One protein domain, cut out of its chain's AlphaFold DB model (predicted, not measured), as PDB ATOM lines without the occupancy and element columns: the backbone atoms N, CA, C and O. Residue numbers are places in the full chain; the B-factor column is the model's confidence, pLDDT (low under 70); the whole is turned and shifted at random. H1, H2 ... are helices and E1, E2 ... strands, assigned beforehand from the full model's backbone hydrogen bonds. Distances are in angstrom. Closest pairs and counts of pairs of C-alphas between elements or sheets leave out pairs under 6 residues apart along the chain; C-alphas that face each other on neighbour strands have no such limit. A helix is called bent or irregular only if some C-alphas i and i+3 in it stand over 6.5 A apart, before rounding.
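What this domain is: This is residues 8 to 118 of the 122 residues of an uncharacterized protein of Patescibacteria group bacterium (UniProt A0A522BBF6). A small, twisted sheet of three strands, E1, E3 and E2, is covered on one face by two helices, the arm H1b of a long bent helix and the short helix H2. The other arm, H1a, leads away from this two-layered body, and its residues 8 to 26 stick out free, making the whole a rod. The printed part has 111 residues, with two named helices and three named strands in the order H1, E1, H2, E2, E3; the sheet runs E1, E3, E2, all antiparallel, and the class is mixed, helices and strands. The whole is loose, with a radius of gyration of the C-alphas of 18.4 A and spans of 70 by 27 by 17 A.

How they stand to each other: In the sheet, E3, residues 109 to 117, is the inner strand between the edge strands E1, residues 61 to 68, and E2, residues 95 to 104. E1 and E3 are antiparallel at 161 degrees, with N 63 and O 115 within hydrogen-bond range at 2.9 A. E2 and E3 form a hairpin, antiparallel at 162 degrees, with N 98 and O 114 at 2.8 A. Helix H1, residues 8 to 54, was assigned as one helix by its hydrogen bonds but is bent, C-alphas 33 and 36 being 6.9 A apart; its arms H1a, residues 8 to 33, and H1b, residues 36 to 54, stand at a steep tilt of 39 degrees. H1b is on the sheet at a height of 8.4 A, over E1 and E3 and along the strands, at 19 degrees to E1 on the local plane; its closest C-alphas to E1 are those of Tyr 50 and Tyr 61, 5.1 A apart. H2, residues 77 to 88, is on the same face at a height of 9.4 A, over E2 and slantwise to it, at 53 degrees on the local plane; the closest C-alphas are those of Glu 77 and Val 97, 6.5 A apart. With its residues 39 to 47 alone, H1b touches H2 at a steep tilt of 65 degrees, the same way, the C-alphas of Ala 43 and Ile 84 being closest at 5.3 A. H1a is not on the sheet and is apart from H2. E1, H2 and E2 make a split strand-helix-strand unit, two strands running the same way with E3 between them, and its crossover is right-handed. In H1a, H1b and H2 every O i to N i+4 pair is within hydrogen-bond range.

Where its parts are: H1a begins at C-alpha 8, (6.894, -6.173, -14.931), and is 37.9 A long; H1b is 26.5 A long. E1 is 23.2 A long, H2 16.6 A and E2 26.9 A. E3, 25.6 A long, ends at C-alpha 117, (-5.629, -54.688, 11.302).

The domain as a whole: The C-alphas farthest apart are those of Glu 8 and Gly 57, 70.5 A. Without residues 8 to 26 the body spans 44 by 24 by 17 A. The printed part has no cut and no long link; the link from E2 to E3 is tight. The mean pLDDT of the printed part is 74.2, and 38 residues are under 70, among them 8 to 24 and 100 to 109.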
ATOM      1  N   GLU A   8       7.082  -5.865 -16.355       54.34
ATOM      2  CA  GLU A   8       6.894  -6.173 -14.931       54.34
ATOM      3  C   GLU A   8       5.821  -7.257 -14.679       54.34
ATOM      4  O   GLU A   8       5.995  -8.090 -13.789       54.34
ATOM      5  N   ASP A   9       4.766  -7.333 -15.504       53.91
ATOM      6  CA  ASP A   9       3.729  -8.378 -15.418       53.91
ATOM      7  C   ASP A   9       4.253  -9.765 -15.835       53.91
ATOM      8  O   ASP A   9       3.777 -10.790 -15.341       53.91
ATOM      9  N   SER A  10       5.243  -9.822 -16.733       55.38
ATOM     10  CA  SER A  10       5.850 -11.084 -17.184       55.38
ATOM     11  C   SER A  10       6.814 -11.661 -16.143       55.38
ATOM     12  O   SER A  10       6.791 -12.865 -15.892       55.38
ATOM     13  N   ALA A  11       7.614 -10.811 -15.490       56.38
ATOM     14  CA  ALA A  11       8.557 -11.227 -14.450       56.38
ATOM     15  C   ALA A  11       7.850 -11.686 -13.161       56.38
ATOM     16  O   ALA A  11       8.248 -12.683 -12.557       56.38
ATOM     17  N   ALA A  12       6.758 -11.018 -12.769       57.47
ATOM     18  CA  ALA A  12       5.958 -11.416 -11.610       57.47
ATOM     19  C   ALA A  12       5.306 -12.801 -11.792       57.47
ATOM     20  O   ALA A  12       5.294 -13.608 -10.864       57.47
ATOM     21  N   ARG A  13       4.821 -13.129 -12.999       56.44
ATOM     22  CA  ARG A  13       4.249 -14.455 -13.309       56.44
ATOM     23  C   ARG A  13       5.301 -15.566 -13.335       56.44
ATOM     24  O   ARG A  13       5.016 -16.670 -12.877       56.44
ATOM     25  N   GLN A  14       6.504 -15.274 -13.833       57.16
ATOM     26  CA  GLN A  14       7.623 -16.221 -13.836       57.16
ATOM     27  C   GLN A  14       8.116 -16.539 -12.419       57.16
ATOM     28  O   GLN A  14       8.311 -17.711 -12.104       57.16
ATOM     29  N   ASN A  15       8.241 -15.529 -11.547       58.75
ATOM     30  CA  ASN A  15       8.631 -15.739 -10.147       58.75
ATOM     31  C   ASN A  15       7.622 -16.616  -9.392       58.75
ATOM     32  O   ASN A  15       8.015 -17.606  -8.780       58.75
ATOM     33  N   VAL A  16       6.319 -16.343  -9.530       61.31
ATOM     34  CA  VAL A  16       5.270 -17.148  -8.877       61.31
ATOM     35  C   VAL A  16       5.265 -18.598  -9.383       61.31
ATOM     36  O   VAL A  16       5.080 -19.527  -8.594       61.31
ATOM     37  N   GLN A  17       5.509 -18.830 -10.678       60.34
ATOM     38  CA  GLN A  17       5.628 -20.187 -11.224       60.34
ATOM     39  C   GLN A  17       6.868 -20.922 -10.701       60.34
ATOM     40  O   GLN A  17       6.752 -22.076 -10.292       60.34
ATOM     41  N   SER A  18       8.031 -20.266 -10.654       63.12
ATOM     42  CA  SER A  18       9.262 -20.872 -10.134       63.12
ATOM     43  C   SER A  18       9.175 -21.203  -8.640       63.12
ATOM     44  O   SER A  18       9.603 -22.282  -8.237       63.12
ATOM     45  N   GLU A  19       8.560 -20.343  -7.824       63.41
ATOM     46  CA  GLU A  19       8.321 -20.621  -6.399       63.41
ATOM     47  C   GLU A  19       7.336 -21.781  -6.190       63.41
ATOM     48  O   GLU A  19       7.549 -22.645  -5.336       63.41
ATOM     49  N   THR A  20       6.274 -21.846  -6.999       67.88
ATOM     50  CA  THR A  20       5.289 -22.938  -6.936       67.88
ATOM     51  C   THR A  20       5.922 -24.278  -7.321       67.88
ATOM     52  O   THR A  20       5.684 -25.298  -6.668       67.88
ATOM     53  N   GLU A  21       6.775 -24.290  -8.344       64.81
ATOM     54  CA  GLU A  21       7.463 -25.497  -8.804       64.81
ATOM     55  C   GLU A  21       8.543 -25.958  -7.814       64.81
ATOM     56  O   GLU A  21       8.621 -27.146  -7.501       64.81
ATOM     57  N   GLN A  22       9.300 -25.032  -7.214       64.94
ATOM     58  CA  GLN A  22      10.255 -25.351  -6.146       64.94
ATOM     59  C   GLN A  22       9.577 -25.956  -4.913       64.94
ATOM     60  O   GLN A  22      10.074 -26.944  -4.357       64.94
ATOM     61  N   ARG A  23       8.417 -25.424  -4.503       66.81
ATOM     62  CA  ARG A  23       7.614 -26.010  -3.419       66.81
ATOM     63  C   ARG A  23       7.154 -27.423  -3.767       66.81
ATOM     64  O   ARG A  23       7.300 -28.321  -2.943       66.81
ATOM     65  N   ARG A  24       6.690 -27.653  -5.000       69.38
ATOM     66  CA  ARG A  24       6.271 -28.984  -5.473       69.38
ATOM     67  C   ARG A  24       7.420 -29.997  -5.485       69.38
ATOM     68  O   ARG A  24       7.236 -31.126  -5.046       69.38
ATOM     69  N   ILE A  25       8.608 -29.606  -5.948       73.12
ATOM     70  CA  ILE A  25       9.798 -30.477  -5.956       73.12
ATOM     71  C   ILE A  25      10.211 -30.838  -4.525       73.12
ATOM     72  O   ILE A  25      10.503 -31.998  -4.236       73.12
ATOM     73  N   SER A  26      10.204 -29.856  -3.623       73.81
ATOM     74  CA  SER A  26      10.542 -30.055  -2.209       73.81
ATOM     75  C   SER A  26       9.552 -31.006  -1.532       73.81
ATOM     76  O   SER A  26       9.959 -31.914  -0.809       73.81
ATOM     77  N   PHE A  27       8.267 -30.861  -1.851       71.25
ATOM     78  CA  PHE A  27       7.192 -31.728  -1.384       71.25
ATOM     79  C   PHE A  27       7.328 -33.175  -1.890       71.25
ATOM     80  O   PHE A  27       7.314 -34.117  -1.100       71.25
ATOM     81  N   GLU A  28       7.550 -33.375  -3.192       74.50
ATOM     82  CA  GLU A  28       7.756 -34.708  -3.786       74.50
ATOM     83  C   GLU A  28       9.015 -35.411  -3.256       74.50
ATOM     84  O   GLU A  28       9.086 -36.644  -3.208       74.50
ATOM     85  N   ARG A  29      10.029 -34.630  -2.868       79.19
ATOM     86  CA  ARG A  29      11.249 -35.138  -2.239       79.19
ATOM     87  C   ARG A  29      10.982 -35.598  -0.806       79.19
ATOM     88  O   ARG A  29      11.265 -36.750  -0.492       79.19
ATOM     89  N   GLN A  30      10.358 -34.748   0.014       72.25
ATOM     90  CA  GLN A  30       9.977 -35.090   1.387       72.25
ATOM     91  C   GLN A  30       9.056 -36.308   1.436       72.25
ATOM     92  O   GLN A  30       9.240 -37.174   2.285       72.25
ATOM     93  N   LYS A  31       8.112 -36.423   0.494       74.25
ATOM     94  CA  LYS A  31       7.270 -37.613   0.359       74.25
ATOM     95  C   LYS A  31       8.115 -38.870   0.154       74.25
ATOM     96  O   LYS A  31       7.970 -39.821   0.910       74.25
ATOM     97  N   ARG A  32       9.037 -38.872  -0.815       78.00
ATOM     98  CA  ARG A  32       9.907 -40.032  -1.089       78.00
ATOM     99  C   ARG A  32      10.814 -40.406   0.081       78.00
ATOM    100  O   ARG A  32      11.065 -41.589   0.286       78.00
ATOM    101  N   GLU A  33      11.299 -39.420   0.826       81.25
ATOM    102  CA  GLU A  33      12.202 -39.641   1.958       81.25
ATOM    103  C   GLU A  33      11.446 -40.117   3.214       81.25
ATOM    104  O   GLU A  33      11.899 -41.039   3.891       81.25
ATOM    105  N   ASN A  34      10.264 -39.559   3.498       79.50
ATOM    106  CA  ASN A  34       9.539 -39.804   4.750       79.50
ATOM    107  C   ASN A  34       8.472 -40.906   4.657       79.50
ATOM    108  O   ASN A  34       8.161 -41.533   5.670       79.50
ATOM    109  N   GLN A  35       7.921 -41.182   3.471       79.62
ATOM    110  CA  GLN A  35       6.866 -42.189   3.287       79.62
ATOM    111  C   GLN A  35       7.301 -43.599   3.730       79.62
ATOM    112  O   GLN A  35       6.541 -44.229   4.463       79.62
ATOM    113  N   PRO A  36       8.509 -44.112   3.406       82.56
ATOM    114  CA  PRO A  36       8.926 -45.439   3.871       82.56
ATOM    115  C   PRO A  36       9.030 -45.541   5.399       82.56
ATOM    116  O   PRO A  36       8.679 -46.571   5.977       82.56
ATOM    117  N   ILE A  37       9.495 -44.471   6.051       84.12
ATOM    118  CA  ILE A  37       9.634 -44.389   7.511       84.12
ATOM    119  C   ILE A  37       8.251 -44.379   8.162       84.12
ATOM    120  O   ILE A  37       7.999 -45.126   9.106       84.12
ATOM    121  N   LEU A  38       7.335 -43.575   7.620       84.19
ATOM    122  CA  LEU A  38       5.953 -43.510   8.073       84.19
ATOM    123  C   LEU A  38       5.265 -44.876   7.955       84.19
ATOM    124  O   LEU A  38       4.702 -45.357   8.935       84.19
ATOM    125  N   LEU A  39       5.368 -45.538   6.798       85.25
ATOM    126  CA  LEU A  39       4.796 -46.870   6.583       85.25
ATOM    127  C   LEU A  39       5.342 -47.900   7.577       85.25
ATOM    128  O   LEU A  39       4.574 -48.693   8.117       85.25
ATOM    129  N   ALA A  40       6.649 -47.876   7.853       86.88
ATOM    130  CA  ALA A  40       7.259 -48.766   8.836       86.88
ATOM    131  C   ALA A  40       6.738 -48.502  10.259       86.88
ATOM    132  O   ALA A  40       6.418 -49.448  10.975       86.88
ATOM    133  N   ASN A  41       6.601 -47.234  10.659       89.69
ATOM    134  CA  ASN A  41       6.066 -46.867  11.971       89.69
ATOM    135  C   ASN A  41       4.608 -47.315  12.142       89.69
ATOM    136  O   ASN A  41       4.261 -47.895  13.168       89.69
ATOM    137  N   ILE A  42       3.777 -47.095  11.123       87.62
ATOM    138  CA  ILE A  42       2.373 -47.526  11.091       87.62
ATOM    139  C   ILE A  42       2.275 -49.047  11.200       87.62
ATOM    140  O   ILE A  42       1.547 -49.561  12.047       87.62
ATOM    141  N   ALA A  43       3.037 -49.766  10.371       87.56
ATOM    142  CA  ALA A  43       3.064 -51.222  10.381       87.56
ATOM    143  C   ALA A  43       3.481 -51.766  11.757       87.56
ATOM    144  O   ALA A  43       2.793 -52.628  12.296       87.56
ATOM    145  N   ASN A  44       4.544 -51.223  12.361       90.12
ATOM    146  CA  ASN A  44       4.999 -51.633  13.692       90.12
ATOM    147  C   ASN A  44       3.923 -51.424  14.767       90.12
ATOM    148  O   ASN A  44       3.627 -52.357  15.509       90.12
ATOM    149  N   GLN A  45       3.287 -50.248  14.817       90.25
ATOM    150  CA  GLN A  45       2.233 -49.980  15.803       90.25
ATOM    151  C   GLN A  45       1.030 -50.921  15.649       90.25
ATOM    152  O   GLN A  45       0.469 -51.382  16.645       90.25
ATOM    153  N   LEU A  46       0.641 -51.230  14.406       87.94
ATOM    154  CA  LEU A  46      -0.427 -52.192  14.130       87.94
ATOM    155  C   LEU A  46      -0.054 -53.594  14.613       87.94
ATOM    156  O   LEU A  46      -0.864 -54.234  15.277       87.94
ATOM    157  N   ILE A  47       1.164 -54.056  14.319       85.94
ATOM    158  CA  ILE A  47       1.659 -55.377  14.729       85.94
ATOM    159  C   ILE A  47       1.691 -55.496  16.252       85.94
ATOM    160  O   ILE A  47       1.200 -56.483  16.801       85.94
ATOM    161  N   GLU A  48       2.270 -54.513  16.941       88.12
ATOM    162  CA  GLU A  48       2.400 -54.531  18.399       88.12
ATOM    163  C   GLU A  48       1.033 -54.577  19.082       88.12
ATOM    164  O   GLU A  48       0.785 -55.432  19.939       88.12
ATOM    165  N   GLY A  49       0.114 -53.708  18.662       85.25
ATOM    166  CA  GLY A  49      -1.225 -53.685  19.232       85.25
ATOM    167  C   GLY A  49      -2.059 -54.911  18.872       85.25
ATOM    168  O   GLY A  49      -2.751 -55.451  19.734       85.25
ATOM    169  N   TYR A  50      -1.939 -55.424  17.644       83.19
ATOM    170  CA  TYR A  50      -2.607 -56.659  17.241       83.19
ATOM    171  C   TYR A  50      -2.102 -57.866  18.031       83.19
ATOM    172  O   TYR A  50      -2.915 -58.621  18.552       83.19
ATOM    173  N   ARG A  51      -0.786 -58.018  18.225       80.56
ATOM    174  CA  ARG A  51      -0.220 -59.088  19.067       80.56
ATOM    175  C   ARG A  51      -0.720 -59.005  20.508       80.56
ATOM    176  O   ARG A  51      -1.081 -60.027  21.091       80.56
ATOM    177  N   SER A  52      -0.792 -57.793  21.059       82.56
ATOM    178  CA  SER A  52      -1.337 -57.549  22.398       82.56
ATOM    179  C   SER A  52      -2.826 -57.907  22.497       82.56
ATOM    180  O   SER A  52      -3.249 -58.547  23.460       82.56
ATOM    181  N   SER A  53      -3.621 -57.559  21.479       80.62
ATOM    182  CA  SER A  53      -5.039 -57.924  21.396       80.62
ATOM    183  C   SER A  53      -5.234 -59.429  21.204       80.62
ATOM    184  O   SER A  53      -6.148 -60.018  21.780       80.62
ATOM    185  N   TYR A  54      -4.382 -60.072  20.406       73.00
ATOM    186  CA  TYR A  54      -4.458 -61.500  20.124       73.00
ATOM    187  C   TYR A  54      -4.172 -62.332  21.378       73.00
ATOM    188  O   TYR A  54      -4.918 -63.261  21.681       73.00
ATOM    189  N   ALA A  55      -3.176 -61.928  22.175       71.12
ATOM    190  CA  ALA A  55      -2.875 -62.533  23.473       71.12
ATOM    191  C   ALA A  55      -4.050 -62.478  24.474       71.12
ATOM    192  O   ALA A  55      -4.086 -63.266  25.416       71.12
ATOM    193  N   GLN A  56      -5.015 -61.576  24.271       75.38
ATOM    194  CA  GLN A  56      -6.175 -61.369  25.144       75.38
ATOM    195  C   GLN A  56      -7.471 -62.029  24.636       75.38
ATOM    196  O   GLN A  56      -8.517 -61.854  25.257       75.38
ATOM    197  N   GLY A  57      -7.425 -62.810  23.547       66.44
ATOM    198  CA  GLY A  57      -8.593 -63.551  23.043       66.44
ATOM    199  C   GLY A  57      -8.927 -63.357  21.563       66.44
ATOM    200  O   GLY A  57      -9.969 -63.836  21.127       66.44
ATOM    201  N   GLY A  58      -8.050 -62.709  20.789       64.12
ATOM    202  CA  GLY A  58      -8.211 -62.548  19.340       64.12
ATOM    203  C   GLY A  58      -9.178 -61.420  18.973       64.12
ATOM    204  O   GLY A  58     -10.350 -61.433  19.335       64.12
ATOM    205  N   GLY A  59      -8.695 -60.427  18.228       70.56
ATOM    206  CA  GLY A  59      -9.509 -59.289  17.808       70.56
ATOM    207  C   GLY A  59      -8.801 -58.412  16.785       70.56
ATOM    208  O   GLY A  59      -7.602 -58.547  16.553       70.56
ATOM    209  N   SER A  60      -9.560 -57.523  16.151       77.00
ATOM    210  CA  SER A  60      -9.009 -56.460  15.314       77.00
ATOM    211  C   SER A  60      -8.364 -55.380  16.179       77.00
ATOM    212  O   SER A  60      -8.936 -55.003  17.203       77.00
ATOM    213  N   TYR A  61      -7.240 -54.820  15.739       83.62
ATOM    214  CA  TYR A  61      -6.610 -53.675  16.397       83.62
ATOM    215  C   TYR A  61      -6.631 -52.454  15.485       83.62
ATOM    216  O   TYR A  61      -6.409 -52.585  14.283       83.62
ATOM    217  N   ALA A  62      -6.885 -51.274  16.046       84.88
ATOM    218  CA  ALA A  62      -6.936 -50.031  15.291       84.88
ATOM    219  C   ALA A  62      -5.973 -48.993  15.867       84.88
ATOM    220  O   ALA A  62      -5.881 -48.832  17.085       84.88
ATOM    221  N   ILE A  63      -5.307 -48.252  14.984       83.56
ATOM    222  CA  ILE A  63      -4.511 -47.076  15.345       83.56
ATOM    223  C   ILE A  63      -5.058 -45.826  14.678       83.56
ATOM    224  O   ILE A  63      -5.729 -45.878  13.645       83.56
ATOM    225  N   THR A  64      -4.735 -44.692  15.287       85.38
ATOM    226  CA  THR A  64      -4.991 -43.370  14.731       85.38
ATOM    227  C   THR A  64      -3.658 -42.735  14.378       85.38
ATOM    228  O   THR A  64      -2.787 -42.628  15.238       85.38
ATOM    229  N   VAL A  65      -3.502 -42.325  13.122       81.00
ATOM    230  CA  VAL A  65      -2.271 -41.712  12.626       81.00
ATOM    231  C   VAL A  65      -2.599 -40.347  12.059       81.00
ATOM    232  O   VAL A  65      -3.414 -40.229  11.143       81.00
ATOM    233  N   ASP A  66      -1.941 -39.335  12.603       78.19
ATOM    234  CA  ASP A  66      -2.019 -37.970  12.116       78.19
ATOM    235  C   ASP A  66      -0.830 -37.699  11.204       78.19
ATOM    236  O   ASP A  66       0.325 -37.854  11.604       78.19
ATOM    237  N   VAL A  67      -1.111 -37.285   9.974       74.00
ATOM    238  CA  VAL A  67      -0.078 -36.897   9.014       74.00
ATOM    239  C   VAL A  67      -0.401 -35.553   8.394       74.00
ATOM    240  O   VAL A  67      -1.562 -35.180   8.212       74.00
ATOM    241  N   PHE A  68       0.656 -34.845   8.031       68.75
ATOM    242  CA  PHE A  68       0.553 -33.646   7.217       68.75
ATOM    243  C   PHE A  68       0.388 -34.033   5.743       68.75
ATOM    244  O   PHE A  68       0.823 -35.114   5.348       68.75
ATOM    245  N   ASP A  69      -0.241 -33.136   4.981       60.38
ATOM    246  CA  ASP A  69      -0.729 -33.135   3.584       60.38
ATOM    247  C   ASP A  69       0.043 -33.891   2.472       60.38
ATOM    248  O   ASP A  69      -0.334 -33.841   1.304       60.38
ATOM    249  N   TYR A  70       1.133 -34.595   2.776       67.31
ATOM    250  CA  TYR A  70       1.969 -35.333   1.827       67.31
ATOM    251  C   TYR A  70       1.647 -36.827   1.694       67.31
ATOM    252  O   TYR A  70       2.229 -37.492   0.827       67.31
ATOM    253  N   TRP A  71       0.745 -37.375   2.515       72.69
ATOM    254  CA  TRP A  71       0.452 -38.810   2.532       72.69
ATOM    255  C   TRP A  71      -1.026 -39.123   2.274       72.69
ATOM    256  O   TRP A  71      -1.903 -38.676   3.013       72.69
ATOM    257  N   ASP A  72      -1.278 -39.933   1.240       72.94
ATOM    258  CA  ASP A  72      -2.588 -40.505   0.912       72.94
ATOM    259  C   ASP A  72      -2.619 -41.963   1.384       72.94
ATOM    260  O   ASP A  72      -2.178 -42.876   0.684       72.94
ATOM    261  N   ALA A  73      -3.133 -42.186   2.595       67.00
ATOM    262  CA  ALA A  73      -3.127 -43.520   3.187       67.00
ATOM    263  C   ALA A  73      -4.007 -44.525   2.433       67.00
ATOM    264  O   ALA A  73      -3.763 -45.724   2.532       67.00
ATOM    265  N   LYS A  74      -5.032 -44.064   1.694       68.25
ATOM    266  CA  LYS A  74      -5.876 -44.967   0.898       68.25
ATOM    267  C   LYS A  74      -5.106 -45.515  -0.294       68.25
ATOM    268  O   LYS A  74      -5.216 -46.700  -0.589       68.25
ATOM    269  N   ALA A  75      -4.311 -44.674  -0.953       69.62
ATOM    270  CA  ALA A  75      -3.422 -45.126  -2.020       69.62
ATOM    271  C   ALA A  75      -2.330 -46.087  -1.506       69.62
ATOM    272  O   ALA A  75      -1.834 -46.917  -2.266       69.62
ATOM    273  N   ASP A  76      -1.989 -45.999  -0.218       78.38
ATOM    274  CA  ASP A  76      -0.935 -46.786   0.426       78.38
ATOM    275  C   ASP A  76      -1.425 -47.982   1.260       78.38
ATOM    276  O   ASP A  76      -0.609 -48.640   1.904       78.38
ATOM    277  N   GLU A  77      -2.714 -48.336   1.233       81.19
ATOM    278  CA  GLU A  77      -3.244 -49.490   1.981       81.19
ATOM    279  C   GLU A  77      -2.478 -50.786   1.656       81.19
ATOM    280  O   GLU A  77      -2.011 -51.492   2.554       81.19
ATOM    281  N   ALA A  78      -2.256 -51.050   0.365       81.69
ATOM    282  CA  ALA A  78      -1.476 -52.194  -0.097       81.69
ATOM    283  C   ALA A  78      -0.002 -52.115   0.342       81.69
ATOM    284  O   ALA A  78       0.605 -53.139   0.661       81.69
ATOM    285  N   SER A  79       0.572 -50.909   0.393       86.62
ATOM    286  CA  SER A  79       1.938 -50.675   0.876       86.62
ATOM    287  C   SER A  79       2.059 -50.994   2.369       86.62
ATOM    288  O   SER A  79       3.038 -51.618   2.776       86.62
ATOM    289  N   ILE A  80       1.059 -50.626   3.182       85.31
ATOM    290  CA  ILE A  80       0.997 -50.966   4.611       85.31
ATOM    291  C   ILE A  80       0.879 -52.484   4.777       85.31
ATOM    292  O   ILE A  80       1.650 -53.066   5.537       85.31
ATOM    293  N   ALA A  81      -0.021 -53.137   4.034       82.31
ATOM    294  CA  ALA A  81      -0.205 -54.590   4.095       82.31
ATOM    295  C   ALA A  81       1.075 -55.342   3.746       82.31
ATOM    296  O   ALA A  81       1.539 -56.186   4.515       82.31
ATOM    297  N   LYS A  82       1.710 -54.951   2.638       86.00
ATOM    298  CA  LYS A  82       3.012 -55.477   2.242       86.00
ATOM    299  C   LYS A  82       4.055 -55.252   3.335       86.00
ATOM    300  O   LYS A  82       4.823 -56.162   3.630       86.00
ATOM    301  N   LYS A  83       4.077 -54.070   3.961       88.56
ATOM    302  CA  LYS A  83       5.055 -53.764   5.006       88.56
ATOM    303  C   LYS A  83       4.862 -54.615   6.257       88.56
ATOM    304  O   LYS A  83       5.848 -55.057   6.840       88.56
ATOM    305  N   ILE A  84       3.620 -54.884   6.652       85.06
ATOM    306  CA  ILE A  84       3.338 -55.791   7.768       85.06
ATOM    307  C   ILE A  84       3.759 -57.220   7.416       85.06
ATOM    308  O   ILE A  84       4.414 -57.866   8.236       85.06
ATOM    309  N   ALA A  85       3.466 -57.690   6.202       84.06
ATOM    310  CA  ALA A  85       3.889 -59.012   5.747       84.06
ATOM    311  C   ALA A  85       5.422 -59.155   5.727       84.06
ATOM    312  O   ALA A  85       5.954 -60.161   6.186       84.06
ATOM    313  N   GLU A  86       6.152 -58.121   5.290       88.12
ATOM    314  CA  GLU A  86       7.622 -58.074   5.355       88.12
ATOM    315  C   GLU A  86       8.162 -58.180   6.793       88.12
ATOM    316  O   GLU A  86       9.207 -58.791   7.009       88.12
ATOM    317  N   LEU A  87       7.484 -57.573   7.773       85.38
ATOM    318  CA  LEU A  87       7.937 -57.521   9.170       85.38
ATOM    319  C   LEU A  87       7.543 -58.754   9.992       85.38
ATOM    320  O   LEU A  87       8.244 -59.116  10.935       85.38
ATOM    321  N   THR A  88       6.410 -59.377   9.674       81.94
ATOM    322  CA  THR A  88       5.847 -60.502  10.442       81.94
ATOM    323  C   THR A  88       6.056 -61.855   9.774       81.94
ATOM    324  O   THR A  88       6.080 -62.866  10.470       81.94
ATOM    325  N   GLY A  89       6.223 -61.884   8.448       79.62
ATOM    326  CA  GLY A  89       6.169 -63.106   7.648       79.62
ATOM    327  C   GLY A  89       4.749 -63.652   7.448       79.62
ATOM    328  O   GLY A  89       4.601 -64.731   6.880       79.62
ATOM    329  N   GLU A  90       3.718 -62.936   7.906       75.25
ATOM    330  CA  GLU A  90       2.317 -63.354   7.839       75.25
ATOM    331  C   GLU A  90       1.561 -62.578   6.755       75.25
ATOM    332  O   GLU A  90       1.734 -61.367   6.598       75.25
ATOM    333  N   ASP A  91       0.695 -63.267   6.009       68.94
ATOM    334  CA  ASP A  91      -0.151 -62.622   5.005       68.94
ATOM    335  C   ASP A  91      -1.351 -61.949   5.681       68.94
ATOM    336  O   ASP A  91      -2.338 -62.589   6.061       68.94
ATOM    337  N   VAL A  92      -1.256 -60.634   5.862       68.44
ATOM    338  CA  VAL A  92      -2.341 -59.841   6.429       68.44
ATOM    339  C   VAL A  92      -3.497 -59.761   5.445       68.44
ATOM    340  O   VAL A  92      -3.493 -58.994   4.488       68.44
ATOM    341  N   SER A  93      -4.548 -60.512   5.750       63.47
ATOM    342  CA  SER A  93      -5.683 -60.702   4.847       63.47
ATOM    343  C   SER A  93      -6.686 -59.541   4.862       63.47
ATOM    344  O   SER A  93      -7.574 -59.500   4.008       63.47
ATOM    345  N   ARG A  94      -6.607 -58.625   5.842       72.44
ATOM    346  CA  ARG A  94      -7.539 -57.494   5.965       72.44
ATOM    347  C   ARG A  94      -6.912 -56.297   6.682       72.44
ATOM    348  O   ARG A  94      -6.772 -56.307   7.905       72.44
ATOM    349  N   ILE A  95      -6.608 -55.256   5.910       78.25
ATOM    350  CA  ILE A  95      -6.348 -53.905   6.412       78.25
ATOM    351  C   ILE A  95      -7.498 -53.021   5.960       78.25
ATOM    352  O   ILE A  95      -7.927 -53.113   4.819       78.25
ATOM    353  N   GLU A  96      -8.013 -52.189   6.855       81.75
ATOM    354  CA  GLU A  96      -9.032 -51.202   6.510       81.75
ATOM    355  C   GLU A  96      -8.530 -49.811   6.875       81.75
ATOM    356  O   GLU A  96      -8.288 -49.521   8.050       81.75
ATOM    357  N   VAL A  97      -8.377 -48.947   5.868       80.31
ATOM    358  CA  VAL A  97      -7.940 -47.559   6.042       80.31
ATOM    359  C   VAL A  97      -9.129 -46.620   5.859       80.31
ATOM    360  O   VAL A  97      -9.637 -46.414   4.755       80.31
ATOM    361  N   HIS A  98      -9.557 -45.994   6.952       78.38
ATOM    362  CA  HIS A  98     -10.562 -44.937   6.930       78.38
ATOM    363  C   HIS A  98      -9.870 -43.591   7.120       78.38
ATOM    364  O   HIS A  98      -9.166 -43.379   8.103       78.38
ATOM    365  N   SER A  99     -10.076 -42.661   6.193       73.00
ATOM    366  CA  SER A  99      -9.556 -41.302   6.310       73.00
ATOM    367  C   SER A  99     -10.633 -40.354   6.819       73.00
ATOM    368  O   SER A  99     -11.798 -40.434   6.424       73.00
ATOM    369  N   ARG A 100     -10.239 -39.433   7.697       66.50
ATOM    370  CA  ARG A 100     -11.041 -38.274   8.070       66.50
ATOM    371  C   ARG A 100     -10.197 -37.023   7.887       66.50
ATOM    372  O   ARG A 100      -9.126 -36.895   8.474       66.50
ATOM    373  N   TYR A 101     -10.699 -36.110   7.066       67.12
ATOM    374  CA  TYR A 101     -10.132 -34.773   6.942       67.12
ATOM    375  C   TYR A 101     -10.349 -34.010   8.255       67.12
ATOM    376  O   TYR A 101     -11.469 -34.028   8.774       67.12
ATOM    377  N   ILE A 102      -9.290 -33.410   8.808       64.88
ATOM    378  CA  ILE A 102      -9.320 -32.780  10.143       64.88
ATOM    379  C   ILE A 102      -9.297 -31.253  10.103       64.88
ATOM    380  O   ILE A 102      -9.614 -30.669  11.127       64.88
ATOM    381  N   GLU A 103      -9.092 -30.644   8.929       57.53
ATOM    382  CA  GLU A 103      -8.960 -29.191   8.691       57.53
ATOM    383  C   GLU A 103      -7.497 -28.726   8.563       57.53
ATOM    384  O   GLU A 103      -6.565 -29.357   9.063       57.53
ATOM    385  N   ALA A 104      -7.300 -27.673   7.763       54.88
ATOM    386  CA  ALA A 104      -6.009 -27.076   7.446       54.88
ATOM    387  C   ALA A 104      -5.862 -25.767   8.215       54.88
ATOM    388  O   ALA A 104      -6.311 -24.717   7.754       54.88
ATOM    389  N   ASP A 105      -5.261 -25.823   9.395       50.78
ATOM    390  CA  ASP A 105      -5.146 -24.650  10.258       50.78
ATOM    391  C   ASP A 105      -3.909 -23.831   9.862       50.78
ATOM    392  O   ASP A 105      -2.865 -23.938  10.488       50.78
ATOM    393  N   GLY A 106      -3.977 -23.099   8.742       50.81
ATOM    394  CA  GLY A 106      -2.959 -22.134   8.272       50.81
ATOM    395  C   GLY A 106      -1.553 -22.671   7.918       50.81
ATOM    396  O   GLY A 106      -0.870 -22.062   7.097       50.81
ATOM    397  N   GLU A 107      -1.136 -23.809   8.474       54.56
ATOM    398  CA  GLU A 107       0.183 -24.443   8.354       54.56
ATOM    399  C   GLU A 107       0.191 -25.640   7.379       54.56
ATOM    400  O   GLU A 107       1.250 -26.178   7.058       54.56
ATOM    401  N   GLY A 108      -0.975 -26.025   6.852       57.66
ATOM    402  CA  GLY A 108      -1.162 -27.133   5.903       57.66
ATOM    403  C   GLY A 108      -2.348 -28.010   6.296       57.66
ATOM    404  O   GLY A 108      -2.792 -27.960   7.443       57.66
ATOM    405  N   ALA A 109      -2.902 -28.796   5.370       63.09
ATOM    406  CA  ALA A 109      -3.966 -29.723   5.728       63.09
ATOM    407  C   ALA A 109      -3.406 -30.943   6.455       63.09
ATOM    408  O   ALA A 109      -2.393 -31.540   6.074       63.09
ATOM    409  N   GLN A 110      -4.090 -31.305   7.534       71.06
ATOM    410  CA  GLN A 110      -3.809 -32.508   8.289       71.06
ATOM    411  C   GLN A 110      -4.886 -33.548   7.986       71.06
ATOM    412  O   GLN A 110      -6.091 -33.267   7.980       71.06
ATOM    413  N   SER A 111      -4.441 -34.771   7.726       73.06
ATOM    414  CA  SER A 111      -5.324 -35.915   7.536       73.06
ATOM    415  C   SER A 111      -5.119 -36.897   8.678       73.06
ATOM    416  O   SER A 111      -3.987 -37.278   8.985       73.06
ATOM    417  N   ARG A 112      -6.223 -37.319   9.300       79.94
ATOM    418  CA  ARG A 112      -6.223 -38.393  10.294       79.94
ATOM    419  C   ARG A 112      -6.692 -39.673   9.651       79.94
ATOM    420  O   ARG A 112      -7.744 -39.719   9.008       79.94
ATOM    421  N   TYR A 113      -5.936 -40.728   9.888       77.75
ATOM    422  CA  TYR A 113      -6.225 -42.050   9.373       77.75
ATOM    423  C   TYR A 113      -6.515 -43.006  10.518       77.75
ATOM    424  O   TYR A 113      -5.746 -43.106  11.472       77.75
ATOM    425  N   TYR A 114      -7.635 -43.707  10.402       82.81
ATOM    426  CA  TYR A 114      -8.027 -44.813  11.257       82.81
ATOM    427  C   TYR A 114      -7.721 -46.096  10.501       82.81
ATOM    428  O   TYR A 114      -8.387 -46.420   9.514       82.81
ATOM    429  N   ILE A 115      -6.680 -46.795  10.937       84.12
ATOM    430  CA  ILE A 115      -6.177 -47.983  10.251       84.12
ATOM    431  C   ILE A 115      -6.432 -49.174  11.151       84.12
ATOM    432  O   ILE A 115      -5.983 -49.180  12.296       84.12
ATOM    433  N   THR A 116      -7.158 -50.161  10.636       83.88
ATOM    434  CA  THR A 116      -7.510 -51.374  11.375       83.88
ATOM    435  C   THR A 116      -6.814 -52.579  10.768       83.88
ATOM    436  O   THR A 116      -6.879 -52.789   9.557       83.88
ATOM    437  N   LEU A 117      -6.174 -53.377  11.618       82.88
ATOM    438  CA  LEU A 117      -5.629 -54.688  11.302       82.88
ATOM    439  C   LEU A 117      -6.620 -55.752  11.784       82.88
ATOM    440  O   LEU A 117      -6.855 -55.894  12.987       82.88
ATOM    441  N   GLY A 118      -7.249 -56.449  10.836       73.31
ATOM    442  CA  GLY A 118      -8.158 -57.558  11.112       73.31
ATOM    443  C   GLY A 118      -7.417 -58.876  11.365       73.31
ATOM    444  O   GLY A 118      -6.216 -58.963  11.108       73.31
TER     445      GLY A 118